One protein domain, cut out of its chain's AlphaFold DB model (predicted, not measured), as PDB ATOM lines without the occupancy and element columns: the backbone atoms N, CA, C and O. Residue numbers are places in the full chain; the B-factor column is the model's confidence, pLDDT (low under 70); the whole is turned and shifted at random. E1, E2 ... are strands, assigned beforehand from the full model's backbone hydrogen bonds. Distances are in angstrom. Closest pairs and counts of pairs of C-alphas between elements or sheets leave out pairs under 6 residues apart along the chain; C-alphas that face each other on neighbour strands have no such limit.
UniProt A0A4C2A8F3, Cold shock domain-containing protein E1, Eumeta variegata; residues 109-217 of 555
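AT A GLANCE: This is residues 109 to 217 of the 555 residues of the protein "Cold shock domain-containing protein E1" of Eumeta variegata (UniProt A0A4C2A8F3). A five-stranded sheet, E5 E4 E3 E6 E7, is folded back on itself into a small body, and a separate two-stranded hairpin, E1 and E2, lies well away from it like an arm that gives the model its length. In the body the leaf E5 E4 faces the leaf E6 E7, E3 is the hinge, and the edge strands E5 and E7 come together. The printed part has 109 residues with seven named strands, E1 to E7 in order, and no named helix; both sheets are antiparallel and the class is all strand. It is only just loose, close to extended, with a radius of gyration of the C-alphas of 19.6 A, and the C-alphas span 67 by 32 by 23 A, a rod.

HOW THE PARTS SIT: E1, residues 110 to 116, and E2, residues 123 to 130, form an antiparallel hairpin at 155 degrees, with N 113 and O 126 within hydrogen-bond range at 2.8 A. E2 bends by 63 degrees at residue 127. E2 is apart from E3, residues 137 to 148, which bends by 106 degrees at residue 140. The pairing of E3 is staggered: residues 145 to 148 pair with E4, residues 160 to 166, and residues 137 to 145 with E6, residues 191 to 198. N 163 and O 145 are 2.8 A apart, and N 142 and O 194 also 2.8 A. E4 and E5, residues 169 to 175, form a hairpin at 152 degrees, with N 162 and O 173 2.9 A apart. E3, E4 and E5 are a meander, each strand the antiparallel neighbour of the one before; with E6 they make a Greek key, the first strand pairing with the fourth. E6 and E7, residues 204 to 211, form a hairpin at 150 degrees, with N 195 and O 207 2.8 A apart. In this folded sheet, bent back into two leaves, the closest C-alphas of E5 and E7 are those of Leu 173 and Gly 205, 4.9 A apart.

IN THESE COORDINATES: E1 begins at C-alpha 110 at (29.517, 0.499, 16.286) and is 18.1 A long; E2 is 19.6 A. E3, the longest strand by residues, starts at C-alpha 137 at (24.158, -12.961, 27.948) and measures 22.2 A. E4 is 19.7 A, E5 19.4 A and E6 21.7 A. E7, 19.9 A, ends at C-alpha 211 at (21.338, -30.721, 33.913).

THE WHOLE: The two C-alphas farthest apart, those of Arg 119 and His 216, are 68.2 A apart. The printed part has no cut. The links E3 to E4 and E5 to E6 are long. Mean pLDDT of the printed part is 77.3, and 30 residues are under 70, among them 128 to 137 and 152 to 157.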
ATOM      1  N   PRO A 109      32.128  -3.496  16.362       59.03
ATOM      2  CA  PRO A 109      30.719  -3.132  16.374       59.03
ATOM      3  C   PRO A 109      30.558  -1.675  16.827       59.03
ATOM      4  O   PRO A 109      31.114  -1.234  17.836       59.03
ATOM      5  N   VAL A 110      29.802  -0.914  16.043       64.00
ATOM      6  CA  VAL A 110      29.517   0.499  16.286       64.00
ATOM      7  C   VAL A 110      28.016   0.731  16.234       64.00
ATOM      8  O   VAL A 110      27.320   0.169  15.389       64.00
ATOM      9  N   GLU A 111      27.524   1.588  17.117       59.97
ATOM     10  CA  GLU A 111      26.186   2.151  17.012       59.97
ATOM     11  C   GLU A 111      26.268   3.425  16.172       59.97
ATOM     12  O   GLU A 111      27.207   4.207  16.317       59.97
ATOM     13  N   PHE A 112      25.313   3.643  15.273       69.19
ATOM     14  CA  PHE A 112      25.234   4.877  14.501       69.19
ATOM     15  C   PHE A 112      23.782   5.231  14.190       69.19
ATOM     16  O   PHE A 112      22.927   4.363  14.023       69.19
ATOM     17  N   GLN A 113      23.507   6.523  14.051       74.44
ATOM     18  CA  GLN A 113      22.233   7.026  13.568       74.44
ATOM     19  C   GLN A 113      22.261   7.119  12.040       74.44
ATOM     20  O   GLN A 113      23.175   7.704  11.463       74.44
ATOM     21  N   MET A 114      21.256   6.567  11.357       74.44
ATOM     22  CA  MET A 114      21.143   6.687   9.902       74.44
ATOM     23  C   MET A 114      20.609   8.076   9.519       74.44
ATOM     24  O   MET A 114      19.488   8.439   9.869       74.44
ATOM     25  N   ALA A 115      21.406   8.835   8.772       82.19
ATOM     26  CA  ALA A 115      21.040  10.114   8.173       82.19
ATOM     27  C   ALA A 115      21.129  10.026   6.642       82.19
ATOM     28  O   ALA A 115      21.552   9.015   6.091       82.19
ATOM     29  N   TYR A 116      20.733  11.082   5.934       86.75
ATOM     30  CA  TYR A 116      20.841  11.147   4.476       86.75
ATOM     31  C   TYR A 116      21.654  12.374   4.080       86.75
ATOM     32  O   TYR A 116      21.378  13.488   4.533       86.75
ATOM     33  N   ASP A 117      22.658  12.169   3.230       84.25
ATOM     34  CA  ASP A 117      23.420  13.258   2.629       84.25
ATOM     35  C   ASP A 117      22.459  14.125   1.803       84.25
ATOM     36  O   ASP A 117      21.902  13.682   0.799       84.25
ATOM     37  N   ARG A 118      22.267  15.381   2.219       81.19
ATOM     38  CA  ARG A 118      21.313  16.311   1.594       81.19
ATOM     39  C   ARG A 118      21.649  16.657   0.140       81.19
ATOM     40  O   ARG A 118      20.769  17.108  -0.583       81.19
ATOM     41  N   ARG A 119      22.898  16.465  -0.295       78.75
ATOM     42  CA  ARG A 119      23.347  16.750  -1.665       78.75
ATOM     43  C   ARG A 119      23.165  15.551  -2.590       78.75
ATOM     44  O   ARG A 119      22.914  15.736  -3.775       78.75
ATOM     45  N   THR A 120      23.338  14.336  -2.073       83.38
ATOM     46  CA  THR A 120      23.351  13.117  -2.901       83.38
ATOM     47  C   THR A 120      22.161  12.190  -2.658       83.38
ATOM     48  O   THR A 120      21.968  11.248  -3.422       83.38
ATOM     49  N   GLY A 121      21.369  12.440  -1.612       82.12
ATOM     50  CA  GLY A 121      20.238  11.608  -1.195       82.12
ATOM     51  C   GLY A 121      20.640  10.232  -0.662       82.12
ATOM     52  O   GLY A 121      19.772   9.409  -0.385       82.12
ATOM     53  N   LYS A 122      21.943   9.950  -0.533       78.94
ATOM     54  CA  LYS A 122      22.435   8.642  -0.098       78.94
ATOM     55  C   LYS A 122      22.393   8.525   1.425       78.94
ATOM     56  O   LYS A 122      22.732   9.496   2.107       78.94
ATOM     57  N   PRO A 123      22.007   7.357   1.965       73.69
ATOM     58  CA  PRO A 123      22.076   7.117   3.396       73.69
ATOM     59  C   PRO A 123      23.537   7.147   3.856       73.69
ATOM     60  O   PRO A 123      24.417   6.571   3.214       73.69
ATOM     61  N   ILE A 124      23.785   7.834   4.965       85.06
ATOM     62  CA  ILE A 124      25.078   7.959   5.632       85.06
ATOM     63  C   ILE A 124      24.918   7.643   7.122       85.06
ATOM     64  O   ILE A 124      23.865   7.880   7.711       85.06
ATOM     65  N   ALA A 125      25.973   7.121   7.742       75.00
ATOM     66  CA  ALA A 125      26.031   6.931   9.185       75.00
ATOM     67  C   ALA A 125      26.471   8.237   9.869       75.00
ATOM     68  O   ALA A 125      27.545   8.762   9.576       75.00
ATOM     69  N   SER A 126      25.653   8.758  10.779       73.81
ATOM     70  CA  SER A 126      25.977   9.860  11.693       73.81
ATOM     71  C   SER A 126      26.087   9.346  13.130       73.81
ATOM     72  O   SER A 126      25.576   8.273  13.426       73.81
ATOM     73  N   THR A 127      26.770  10.086  14.013       71.19
ATOM     74  CA  THR A 127      26.922   9.750  15.450       71.19
ATOM     75  C   THR A 127      27.416   8.320  15.708       71.19
ATOM     76  O   THR A 127      26.780   7.550  16.424       71.19
ATOM     77  N   VAL A 128      28.542   7.956  15.087       62.25
ATOM     78  CA  VAL A 128      29.141   6.622  15.225       62.25
ATOM     79  C   VAL A 128      29.838   6.504  16.582       62.25
ATOM     80  O   VAL A 128      30.829   7.191  16.824       62.25
ATOM     81  N   THR A 129      29.346   5.619  17.441       56.12
ATOM     82  CA  THR A 129      29.896   5.357  18.775       56.12
ATOM     83  C   THR A 129      30.372   3.911  18.845       56.12
ATOM     84  O   THR A 129      29.686   3.000  18.382       56.12
ATOM     85  N   LYS A 130      31.569   3.677  19.392       52.03
ATOM     86  CA  LYS A 130      32.115   2.325  19.552       52.03
ATOM     87  C   LYS A 130      31.361   1.602  20.663       52.03
ATOM     88  O   LYS A 130      31.332   2.092  21.788       52.03
ATOM     89  N   ILE A 131      30.779   0.448  20.345       52.91
ATOM     90  CA  ILE A 131      30.141  -0.403  21.348       52.91
ATOM     91  C   ILE A 131      31.278  -1.088  22.111       52.91
ATOM     92  O   ILE A 131      32.118  -1.767  21.513       52.91
ATOM     93  N   ALA A 132      31.366  -0.855  23.423       50.41
ATOM     94  CA  ALA A 132      32.244  -1.653  24.272       50.41
ATOM     95  C   ALA A 132      31.771  -3.116  24.190       50.41
ATOM     96  O   ALA A 132      30.561  -3.333  24.202       50.41
ATOM     97  N   PRO A 133      32.665  -4.113  24.073       48.97
ATOM     98  CA  PRO A 133      32.258  -5.511  24.039       48.97
ATOM     99  C   PRO A 133      31.768  -5.919  25.432       48.97
ATOM    100  O   PRO A 133      32.504  -6.467  26.248       48.97
ATOM    101  N   GLU A 134      30.524  -5.572  25.724       52.50
ATOM    102  CA  GLU A 134      29.797  -6.043  26.884       52.50
ATOM    103  C   GLU A 134      29.476  -7.524  26.660       52.50
ATOM    104  O   GLU A 134      29.174  -7.948  25.539       52.50
ATOM    105  N   VAL A 135      29.612  -8.337  27.708       55.59
ATOM    106  CA  VAL A 135      29.275  -9.760  27.634       55.59
ATOM    107  C   VAL A 135      27.762  -9.860  27.507       55.59
ATOM    108  O   VAL A 135      27.040  -9.800  28.499       55.59
ATOM    109  N   VAL A 136      27.267  -9.962  26.276       57.53
ATOM    110  CA  VAL A 136      25.834 -10.123  26.030       57.53
ATOM    111  C   VAL A 136      25.465 -11.560  26.377       57.53
ATOM    112  O   VAL A 136      25.843 -12.502  25.672       57.53
ATOM    113  N   LEU A 137      24.756 -11.712  27.491       63.25
ATOM    114  CA  LEU A 137      24.158 -12.961  27.948       63.25
ATOM    115  C   LEU A 137      22.751 -13.079  27.364       63.25
ATOM    116  O   LEU A 137      21.926 -12.180  27.529       63.25
ATOM    117  N   SER A 138      22.449 -14.192  26.698       70.50
ATOM    118  CA  SER A 138      21.070 -14.488  26.323       70.50
ATOM    119  C   SER A 138      20.258 -14.827  27.574       70.50
ATOM    120  O   SER A 138      20.598 -15.767  28.291       70.50
ATOM    121  N   GLU A 139      19.140 -14.139  27.810       62.78
ATOM    122  CA  GLU A 139      18.250 -14.468  28.936       62.78
ATOM    123  C   GLU A 139      17.598 -15.854  28.782       62.78
ATOM    124  O   GLU A 139      17.333 -16.549  29.766       62.78
ATOM    125  N   ALA A 140      17.371 -16.293  27.541       74.88
ATOM    126  CA  ALA A 140      16.772 -17.585  27.244       74.88
ATOM    127  C   ALA A 140      17.765 -18.735  27.466       74.88
ATOM    128  O   ALA A 140      18.889 -18.711  26.962       74.88
ATOM    129  N   ARG A 141      17.319 -19.778  28.176       82.62
ATOM    130  CA  ARG A 141      18.053 -21.042  28.272       82.62
ATOM    131  C   ARG A 141      17.814 -21.907  27.033       82.62
ATOM    132  O   ARG A 141      16.694 -21.988  26.532       82.62
ATOM    133  N   VAL A 142      18.868 -22.575  26.585       85.81
ATOM    134  CA  VAL A 142      18.913 -23.493  25.447       85.81
ATOM    135  C   VAL A 142      19.261 -24.892  25.951       85.81
ATOM    136  O   VAL A 142      20.059 -25.050  26.873       85.81
ATOM    137  N   THR A 143      18.627 -25.893  25.352       87.69
ATOM    138  CA  THR A 143      18.861 -27.323  25.574       87.69
ATOM    139  C   THR A 143      19.994 -27.809  24.681       87.69
ATOM    140  O   THR A 143      20.014 -27.517  23.484       87.69
ATOM    141  N   GLY A 144      20.918 -28.586  25.232       90.50
ATOM    142  CA  GLY A 144      21.979 -29.226  24.467       90.50
ATOM    143  C   GLY A 144      22.536 -30.463  25.149       90.50
ATOM    144  O   GLY A 144      22.072 -30.884  26.204       90.50
ATOM    145  N   THR A 145      23.558 -31.042  24.532       92.00
ATOM    146  CA  THR A 145      24.216 -32.264  24.993       92.00
ATOM    147  C   THR A 145      25.694 -31.993  25.208       92.00
ATOM    148  O   THR A 145      26.365 -31.430  24.342       92.00
ATOM    149  N   VAL A 146      26.237 -32.412  26.346       93.19
ATOM    150  CA  VAL A 146      27.676 -32.327  26.602       93.19
ATOM    151  C   VAL A 146      28.398 -33.295  25.671       93.19
ATOM    152  O   VAL A 146      28.109 -34.486  25.635       93.19
ATOM    153  N   THR A 147      29.352 -32.787  24.900       91.50
ATOM    154  CA  THR A 147      30.154 -33.579  23.948       91.50
ATOM    155  C   THR A 147      31.573 -33.800  24.444       91.50
ATOM    156  O   THR A 147      32.218 -34.781  24.082       91.50
ATOM    157  N   THR A 148      32.078 -32.906  25.291       90.31
ATOM    158  CA  THR A 148      33.398 -33.021  25.912       90.31
ATOM    159  C   THR A 148      33.316 -32.484  27.335       90.31
ATOM    160  O   THR A 148      32.848 -31.366  27.540       90.31
ATOM    161  N   GLU A 149      33.747 -33.287  28.305       88.38
ATOM    162  CA  GLU A 149      33.842 -32.881  29.711       88.38
ATOM    163  C   GLU A 149      35.035 -31.948  29.951       88.38
ATOM    164  O   GLU A 149      36.022 -31.967  29.209       88.38
ATOM    165  N   VAL A 150      34.960 -31.156  31.017       86.56
ATOM    166  CA  VAL A 150      36.085 -30.344  31.489       86.56
ATOM    167  C   VAL A 150      37.088 -31.270  32.186       86.56
ATOM    168  O   VAL A 150      36.766 -31.883  33.205       86.56
ATOM    169  N   LYS A 151      38.304 -31.399  31.643       77.06
ATOM    170  CA  LYS A 151      39.376 -32.201  32.256       77.06
ATOM    171  C   LYS A 151      40.070 -31.387  33.352       77.06
ATOM    172  O   LYS A 151      40.477 -30.262  33.103       77.06
ATOM    173  N   GLY A 152      40.197 -31.965  34.550       61.75
ATOM    174  CA  GLY A 152      40.808 -31.313  35.716       61.75
ATOM    175  C   GLY A 152      42.284 -30.926  35.534       61.75
ATOM    176  O   GLY A 152      42.945 -31.374  34.595       61.75
ATOM    177  N   GLU A 153      42.779 -30.089  36.453       54.00
ATOM    178  CA  GLU A 153      44.100 -29.445  36.402       54.00
ATOM    179  C   GLU A 153      45.235 -30.432  36.081       54.00
ATOM    180  O   GLU A 153      45.569 -31.316  36.869       54.00
ATOM    181  N   GLY A 154      45.816 -30.286  34.888       54.09
ATOM    182  CA  GLY A 154      46.911 -31.130  34.399       54.09
ATOM    183  C   GLY A 154      46.976 -31.260  32.874       54.09
ATOM    184  O   GLY A 154      48.032 -31.582  32.335       54.09
ATOM    185  N   SER A 155      45.883 -30.968  32.164       53.59
ATOM    186  CA  SER A 155      45.831 -30.924  30.696       53.59
ATOM    187  C   SER A 155      45.558 -29.492  30.233       53.59
ATOM    188  O   SER A 155      44.696 -28.829  30.795       53.59
ATOM    189  N   GLY A 156      46.267 -29.015  29.205       52.16
ATOM    190  CA  GLY A 156      46.209 -27.621  28.724       52.16
ATOM    191  C   GLY A 156      44.842 -27.122  28.223       52.16
ATOM    192  O   GLY A 156      44.703 -25.929  27.983       52.16
ATOM    193  N   ASP A 157      43.839 -28.001  28.136       59.84
ATOM    194  CA  ASP A 157      42.469 -27.684  27.728       59.84
ATOM    195  C   ASP A 157      41.505 -27.895  28.911       59.84
ATOM    196  O   ASP A 157      40.903 -28.960  29.063       59.84
ATOM    197  N   ASN A 158      41.343 -26.868  29.752       76.81
ATOM    198  CA  ASN A 158      40.367 -26.841  30.858       76.81
ATOM    199  C   ASN A 158      38.959 -26.418  30.377       76.81
ATOM    200  O   ASN A 158      38.210 -25.745  31.085       76.81
ATOM    201  N   THR A 159      38.613 -26.755  29.131       85.56
ATOM    202  CA  THR A 159      37.371 -26.329  28.470       85.56
ATOM    203  C   THR A 159      36.594 -27.541  27.968       85.56
ATOM    204  O   THR A 159      37.111 -28.321  27.166       85.56
ATOM    205  N   GLY A 160      35.347 -27.679  28.404       90.44
ATOM    206  CA  GLY A 160      34.377 -28.623  27.864       90.44
ATOM    207  C   GLY A 160      33.660 -28.068  26.630       90.44
ATOM    208  O   GLY A 160      33.841 -26.909  26.248       90.44
ATOM    209  N   ARG A 161      32.832 -28.901  25.988       93.31
ATOM    210  CA  ARG A 161      31.990 -28.513  24.843       93.31
ATOM    211  C   ARG A 161      30.562 -29.023  24.969       93.31
ATOM    212  O   ARG A 161      30.351 -30.195  25.284       93.31
ATOM    213  N   ILE A 162      29.597 -28.176  24.627       93.88
ATOM    214  CA  ILE A 162      28.167 -28.506  24.535       93.88
ATOM    215  C   ILE A 162      27.718 -28.349  23.086       93.88
ATOM    216  O   ILE A 162      28.024 -27.338  22.460       93.88
ATOM    217  N   SER A 163      27.001 -29.338  22.556       92.62
ATOM    218  CA  SER A 163      26.314 -29.236  21.270       92.62
ATOM    219  C   SER A 163      24.856 -28.840  21.465       92.62
ATOM    220  O   SER A 163      24.185 -29.439  22.304       92.62
ATOM    221  N   TYR A 164      24.337 -27.916  20.663       90.94
ATOM    222  CA  TYR A 164      22.909 -27.599  20.625       90.94
ATOM    223  C   TYR A 164      22.423 -27.395  19.195       90.94
ATOM    224  O   TYR A 164      23.197 -27.027  18.311       90.94
ATOM    225  N   GLU A 165      21.134 -27.640  18.969       85.19
ATOM    226  CA  GLU A 165      20.510 -27.479  17.660       85.19
ATOM    227  C   GLU A 165      19.718 -26.171  17.601       85.19
ATOM    228  O   GLU A 165      18.914 -25.869  18.485       85.19
ATOM    229  N   ASN A 166      19.915 -25.394  16.540       78.94
ATOM    230  CA  ASN A 166      19.118 -24.209  16.257       78.94
ATOM    231  C   ASN A 166      18.761 -24.186  14.772       78.94
ATOM    232  O   ASN A 166      19.640 -24.162  13.916       78.94
ATOM    233  N   ARG A 167      17.459 -24.195  14.461       80.56
ATOM    234  CA  ARG A 167      16.927 -24.198  13.082       80.56
ATOM    235  C   ARG A 167      17.480 -25.326  12.187       80.56
ATOM    236  O   ARG A 167      17.599 -25.136  10.981       80.56
ATOM    237  N   GLY A 168      17.775 -26.493  12.761       76.94
ATOM    238  CA  GLY A 168      18.321 -27.642  12.030       76.94
ATOM    239  C   GLY A 168      19.846 -27.645  11.884       76.94
ATOM    240  O   GLY A 168      20.393 -28.568  11.284       76.94
ATOM    241  N   GLU A 169      20.540 -26.641  12.422       77.00
ATOM    242  CA  GLU A 169      22.002 -26.574  12.442       77.00
ATOM    243  C   GLU A 169      22.533 -26.901  13.843       77.00
ATOM    244  O   GLU A 169      21.996 -26.436  14.849       77.00
ATOM    245  N   CYS A 170      23.591 -27.713  13.907       81.69
ATOM    246  CA  CYS A 170      24.247 -28.107  15.152       81.69
ATOM    247  C   CYS A 170      25.440 -27.187  15.437       81.69
ATOM    248  O   CYS A 170      26.361 -27.079  14.626       81.69
ATOM    249  N   PHE A 171      25.430 -26.548  16.602       87.94
ATOM    250  CA  PHE A 171      26.452 -25.615  17.064       87.94
ATOM    251  C   PHE A 171      27.166 -26.173  18.290       87.94
ATOM    252  O   PHE A 171      26.559 -26.873  19.096       87.94
ATOM    253  N   PHE A 172      28.444 -25.826  18.458       90.56
ATOM    254  CA  PHE A 172      29.257 -26.248  19.597       90.56
ATOM    255  C   PHE A 172      29.734 -25.031  20.374       90.56
ATOM    256  O   PHE A 172      30.403 -24.165  19.812       90.56
ATOM    257  N   LEU A 173      29.429 -24.992  21.668       91.81
ATOM    258  CA  LEU A 173      29.848 -23.918  22.557       91.81
ATOM    259  C   LEU A 173      30.844 -24.437  23.594       91.81
ATOM    260  O   LEU A 173      30.602 -25.491  24.194       91.81
ATOM    261  N   PRO A 174      31.966 -23.730  23.804       91.94
ATOM    262  CA  PRO A 174      32.864 -24.017  24.907       91.94
ATOM    263  C   PRO A 174      32.212 -23.640  26.242       91.94
ATOM    264  O   PRO A 174      31.451 -22.675  26.309       91.94
ATOM    265  N   PHE A 175      32.553 -24.380  27.292       90.75
ATOM    266  CA  PHE A 175      32.254 -24.032  28.683       90.75
ATOM    267  C   PHE A 175      33.430 -24.434  29.580       90.75
ATOM    268  O   PHE A 175      34.221 -25.312  29.235       90.75
ATOM    269  N   THR A 176      33.561 -23.795  30.729       89.75
ATOM    270  CA  THR A 176      34.571 -24.068  31.755       89.75
ATOM    271  C   THR A 176      33.911 -24.645  33.005       89.75
ATOM    272  O   THR A 176      32.690 -24.737  33.100       89.75
ATOM    273  N   LYS A 177      34.709 -25.049  33.998       85.50
ATOM    274  CA  LYS A 177      34.170 -25.518  35.284       85.50
ATOM    275  C   LYS A 177      33.361 -24.433  36.012       85.50
ATOM    276  O   LYS A 177      32.416 -24.768  36.715       85.50
ATOM    277  N   GLU A 178      33.727 -23.166  35.835       84.88
ATOM    278  CA  GLU A 178      33.061 -22.001  36.440       84.88
ATOM    279  C   GLU A 178      31.685 -21.725  35.816       84.88
ATOM    280  O   GLU A 178      30.811 -21.164  36.468       84.88
ATOM    281  N   ASP A 179      31.464 -22.180  34.580       87.19
ATOM    282  CA  ASP A 179      30.200 -22.017  33.858       87.19
ATOM    283  C   ASP A 179      29.101 -22.995  34.318       87.19
ATOM    284  O   ASP A 179      27.955 -22.873  33.877       87.19
ATOM    285  N   VAL A 180      29.428 -23.980  35.167       86.12
ATOM    286  CA  VAL A 180      28.515 -25.048  35.612       86.12
ATOM    287  C   VAL A 180      27.874 -24.709  36.963       86.12
ATOM    288  O   VAL A 180      28.556 -24.549  37.972       86.12
ATOM    289  N   GLU A 181      26.542 -24.671  37.007       81.38
ATOM    290  CA  GLU A 181      25.766 -24.416  38.227       81.38
ATOM    291  C   GLU A 181      25.629 -25.676  39.101       81.38
ATOM    292  O   GLU A 181      25.523 -26.801  38.607       81.38
ATOM    293  N   GLY A 182      25.559 -25.499  40.425       69.31
ATOM    294  CA  GLY A 182      25.177 -26.570  41.356       69.31
ATOM    295  C   GLY A 182      26.277 -27.573  41.723       69.31
ATOM    296  O   GLY A 182      25.957 -28.652  42.220       69.31
ATOM    297  N   ASN A 183      27.557 -27.240  41.510       64.62
ATOM    298  CA  ASN A 183      28.714 -28.092  41.846       64.62
ATOM    299  C   ASN A 183      28.639 -29.516  41.258       64.62
ATOM    300  O   ASN A 183      29.146 -30.476  41.844       64.62
ATOM    301  N   VAL A 184      28.004 -29.671  40.096       74.06
ATOM    302  CA  VAL A 184      27.881 -30.966  39.423       74.06
ATOM    303  C   VAL A 184      29.028 -31.203  38.442       74.06
ATOM    304  O   VAL A 184      29.569 -30.274  37.850       74.06
ATOM    305  N   SER A 185      29.413 -32.467  38.255       80.44
ATOM    306  CA  SER A 185      30.376 -32.866  37.219       80.44
ATOM    307  C   SER A 185      29.628 -33.392  36.001       80.44
ATOM    308  O   SER A 185      28.951 -34.416  36.100       80.44
ATOM    309  N   LEU A 186      29.756 -32.692  34.876       86.44
ATOM    310  CA  LEU A 186      29.114 -33.046  33.611       86.44
ATOM    311  C   LEU A 186      29.973 -34.031  32.812       86.44
ATOM    312  O   LEU A 186      31.187 -33.853  32.703       86.44
ATOM    313  N   ARG A 187      29.337 -35.041  32.219       88.38
ATOM    314  CA  ARG A 187      29.948 -36.096  31.406       88.38
ATOM    315  C   ARG A 187      29.456 -36.028  29.958       88.38
ATOM    316  O   ARG A 187      28.360 -35.532  29.702       88.38
ATOM    317  N   PRO A 188      30.221 -36.555  28.985       90.25
ATOM    318  CA  PRO A 188      29.749 -36.647  27.608       90.25
ATOM    319  C   PRO A 188      28.451 -37.465  27.516       90.25
ATOM    320  O   PRO A 188      28.375 -38.570  28.049       90.25
ATOM    321  N   GLY A 189      27.451 -36.929  26.817       85.69
ATOM    322  CA  GLY A 189      26.108 -37.500  26.689       85.69
ATOM    323  C   GLY A 189      25.067 -36.893  27.633       85.69
ATOM    324  O   GLY A 189      23.876 -37.120  27.422       85.69
ATOM    325  N   ASP A 190      25.484 -36.099  28.620       89.00
ATOM    326  CA  ASP A 190      24.562 -35.436  29.540       89.00
ATOM    327  C   ASP A 190      23.741 -34.363  28.817       89.00
ATOM    328  O   ASP A 190      24.296 -33.509  28.120       89.00
ATOM    329  N   ILE A 191      22.418 -34.394  29.001       87.50
ATOM    330  CA  ILE A 191      21.516 -33.360  28.489       87.50
ATOM    331  C   ILE A 191      21.497 -32.204  29.490       87.50
ATOM    332  O   ILE A 191      21.281 -32.397  30.692       87.50
ATOM    333  N   VAL A 192      21.767 -31.001  28.998       89.12
ATOM    334  CA  VAL A 192      21.997 -29.803  29.799       89.12
ATOM    335  C   VAL A 192      21.232 -28.610  29.250       89.12
ATOM    336  O   VAL A 192      21.108 -28.416  28.046       89.12
ATOM    337  N   SER A 193      20.789 -27.760  30.165       88.06
ATOM    338  CA  SER A 193      20.204 -26.461  29.887       88.06
ATOM    339  C   SER A 193      21.209 -25.371  30.260       88.06
ATOM    340  O   SER A 193      21.726 -25.365  31.377       88.06
ATOM    341  N   PHE A 194      21.488 -24.443  29.350       89.81
ATOM    342  CA  PHE A 194      22.522 -23.411  29.508       89.81
ATOM    343  C   PHE A 194      22.094 -22.095  28.842       89.81
ATOM    344  O   PHE A 194      21.122 -22.069  28.094       89.81
ATOM    345  N   GLN A 195      22.797 -20.996  29.098       88.44
ATOM    346  CA  GLN A 195      22.625 -19.719  28.395       88.44
ATOM    347  C   GLN A 195      23.805 -19.470  27.453       88.44
ATOM    348  O   GLN A 195      24.922 -19.912  27.716       88.44
ATOM    349  N   ILE A 196      23.558 -18.779  26.339       88.25
ATOM    350  CA  ILE A 196      24.598 -18.420  25.374       88.25
ATOM    351  C   ILE A 196      25.152 -17.049  25.763       88.25
ATOM    352  O   ILE A 196      24.430 -16.052  25.748       88.25
ATOM    353  N   ALA A 197      26.440 -16.996  26.089       84.69
ATOM    354  CA  ALA A 197      27.170 -15.767  26.376       84.69
ATOM    355  C   ALA A 197      28.090 -15.406  25.214       84.69
ATOM    356  O   ALA A 197      28.738 -16.282  24.642       84.69
ATOM    357  N   THR A 198      28.226 -14.119  24.915       81.31
ATOM    358  CA  THR A 198      29.302 -13.622  24.046       81.31
ATOM    359  C   THR A 198      30.422 -13.068  24.912       81.31
ATOM    360  O   THR A 198      30.192 -12.141  25.676       81.31
ATOM    361  N   ASN A 199      31.638 -13.602  24.824       71.75
ATOM    362  CA  ASN A 199      32.766 -13.055  25.574       71.75
ATOM    363  C   ASN A 199      33.251 -11.714  24.984       71.75
ATOM    364  O   ASN A 199      32.905 -11.344  23.863       71.75
ATOM    365  N   GLN A 200      34.133 -11.007  25.701       65.69
ATOM    366  CA  GLN A 200      34.680  -9.707  25.267       65.69
ATOM    367  C   GLN A 200      35.437  -9.750  23.921       65.69
ATOM    368  O   GLN A 200      35.713  -8.716  23.321       65.69
ATOM    369  N   ARG A 201      35.803 -10.948  23.446       72.19
ATOM    370  CA  ARG A 201      36.478 -11.179  22.160       72.19
ATOM    371  C   ARG A 201      35.496 -11.524  21.032       72.19
ATOM    372  O   ARG A 201      35.944 -11.794  19.924       72.19
ATOM    373  N   GLY A 202      34.190 -11.526  21.306       69.75
ATOM    374  CA  GLY A 202      33.138 -11.871  20.349       69.75
ATOM    375  C   GLY A 202      32.891 -13.375  20.182       69.75
ATOM    376  O   GLY A 202      32.100 -13.760  19.325       69.75
ATOM    377  N   ASN A 203      33.540 -14.237  20.972       78.31
ATOM    378  CA  ASN A 203      33.316 -15.680  20.903       78.31
ATOM    379  C   ASN A 203      32.104 -16.067  21.747       78.31
ATOM    380  O   ASN A 203      31.969 -15.627  22.890       78.31
ATOM    381  N   LEU A 204      31.270 -16.949  21.205       86.44
ATOM    382  CA  LEU A 204      30.145 -17.522  21.930       86.44
ATOM    383  C   LEU A 204      30.621 -18.643  22.862       86.44
ATOM    384  O   LEU A 204      31.465 -19.455  22.480       86.44
ATOM    385  N   GLY A 205      30.057 -18.694  24.062       88.50
ATOM    386  CA  GLY A 205      30.262 -19.733  25.066       88.50
ATOM    387  C   GLY A 205      28.945 -20.115  25.733       88.50
ATOM    388  O   GLY A 205      27.958 -19.385  25.647       88.50
ATOM    389  N   ALA A 206      28.927 -21.280  26.368       89.62
ATOM    390  CA  ALA A 206      27.819 -21.709  27.204       89.62
ATOM    391  C   ALA A 206      28.137 -21.366  28.661       89.62
ATOM    392  O   ALA A 206      29.173 -21.771  29.178       89.62
ATOM    393  N   CYS A 207      27.233 -20.643  29.312       87.50
ATOM    394  CA  CYS A 207      27.300 -20.278  30.725       87.50
ATOM    395  C   CYS A 207      26.042 -20.762  31.454       87.50
ATOM    396  O   CYS A 207      25.046 -21.116  30.815       87.50
ATOM    397  N   HIS A 208      26.046 -20.739  32.788       83.44
ATOM    398  CA  HIS A 208      24.897 -21.164  33.599       83.44
ATOM    399  C   HIS A 208      24.417 -22.591  33.260       83.44
ATOM    400  O   HIS A 208      23.216 -22.879  33.206       83.44
ATOM    401  N   VAL A 209      25.367 -23.482  32.965       88.62
ATOM    402  CA  VAL A 209      25.116 -24.853  32.522       88.62
ATOM    403  C   VAL A 209      24.602 -25.681  33.696       88.62
ATOM    404  O   VAL A 209      25.265 -25.793  34.724       88.62
ATOM    405  N   ARG A 210      23.445 -26.320  33.534       85.12
ATOM    406  CA  ARG A 210      22.877 -27.274  34.500       85.12
ATOM    407  C   ARG A 210      22.273 -28.470  33.779       85.12
ATOM    408  O   ARG A 210      21.916 -28.364  32.614       85.12
ATOM    409  N   PHE A 211      22.082 -29.588  34.468       84.00
ATOM    410  CA  PHE A 211      21.338 -30.721  33.913       84.00
ATOM    411  C   PHE A 211      19.913 -30.338  33.500       84.00
ATOM    412  O   PHE A 211      19.192 -29.648  34.225       84.00
ATOM    413  N   GLU A 212      19.486 -30.843  32.353       73.81
ATOM    414  CA  GLU A 212      18.110 -30.774  31.886       73.81
ATOM    415  C   GLU A 212      17.390 -32.036  32.359       73.81
ATOM    416  O   GLU A 212      17.607 -33.122  31.836       73.81
ATOM    417  N   ASN A 213      16.591 -31.903  33.422       63.88
ATOM    418  CA  ASN A 213      16.025 -33.013  34.205       63.88
ATOM    419  C   ASN A 213      17.072 -33.913  34.890       63.88
ATOM    420  O   ASN A 213      17.180 -35.101  34.577       63.88
ATOM    421  N   PRO A 214      17.818 -33.399  35.883       59.56
ATOM    422  CA  PRO A 214      18.662 -34.261  36.696       59.56
ATOM    423  C   PRO A 214      17.806 -35.315  37.419       59.56
ATOM    424  O   PRO A 214      16.751 -34.998  37.970       59.56
ATOM    425  N   VAL A 215      18.282 -36.569  37.445       55.22
ATOM    426  CA  VAL A 215      17.638 -37.714  38.137       55.22
ATOM    427  C   VAL A 215      17.295 -37.376  39.596       55.22
ATOM    428  O   VAL A 215      16.315 -37.877  40.142       55.22
ATOM    429  N   HIS A 216      18.068 -36.472  40.201       57.22
ATOM    430  CA  HIS A 216      17.754 -35.813  41.462       57.22
ATOM    431  C   HIS A 216      17.707 -34.297  41.229       57.22
ATOM    432  O   HIS A 216      18.697 -33.753  40.740       57.22
ATOM    433  N   PRO A 217      16.618 -33.592  41.579       66.06
ATOM    434  CA  PRO A 217      16.558 -32.140  41.445       66.06
ATOM    435  C   PRO A 217      17.741 -31.485  42.166       66.06
ATOM    436  O   PRO A 217      17.955 -31.755  43.349       66.06
TER     437      PRO A 217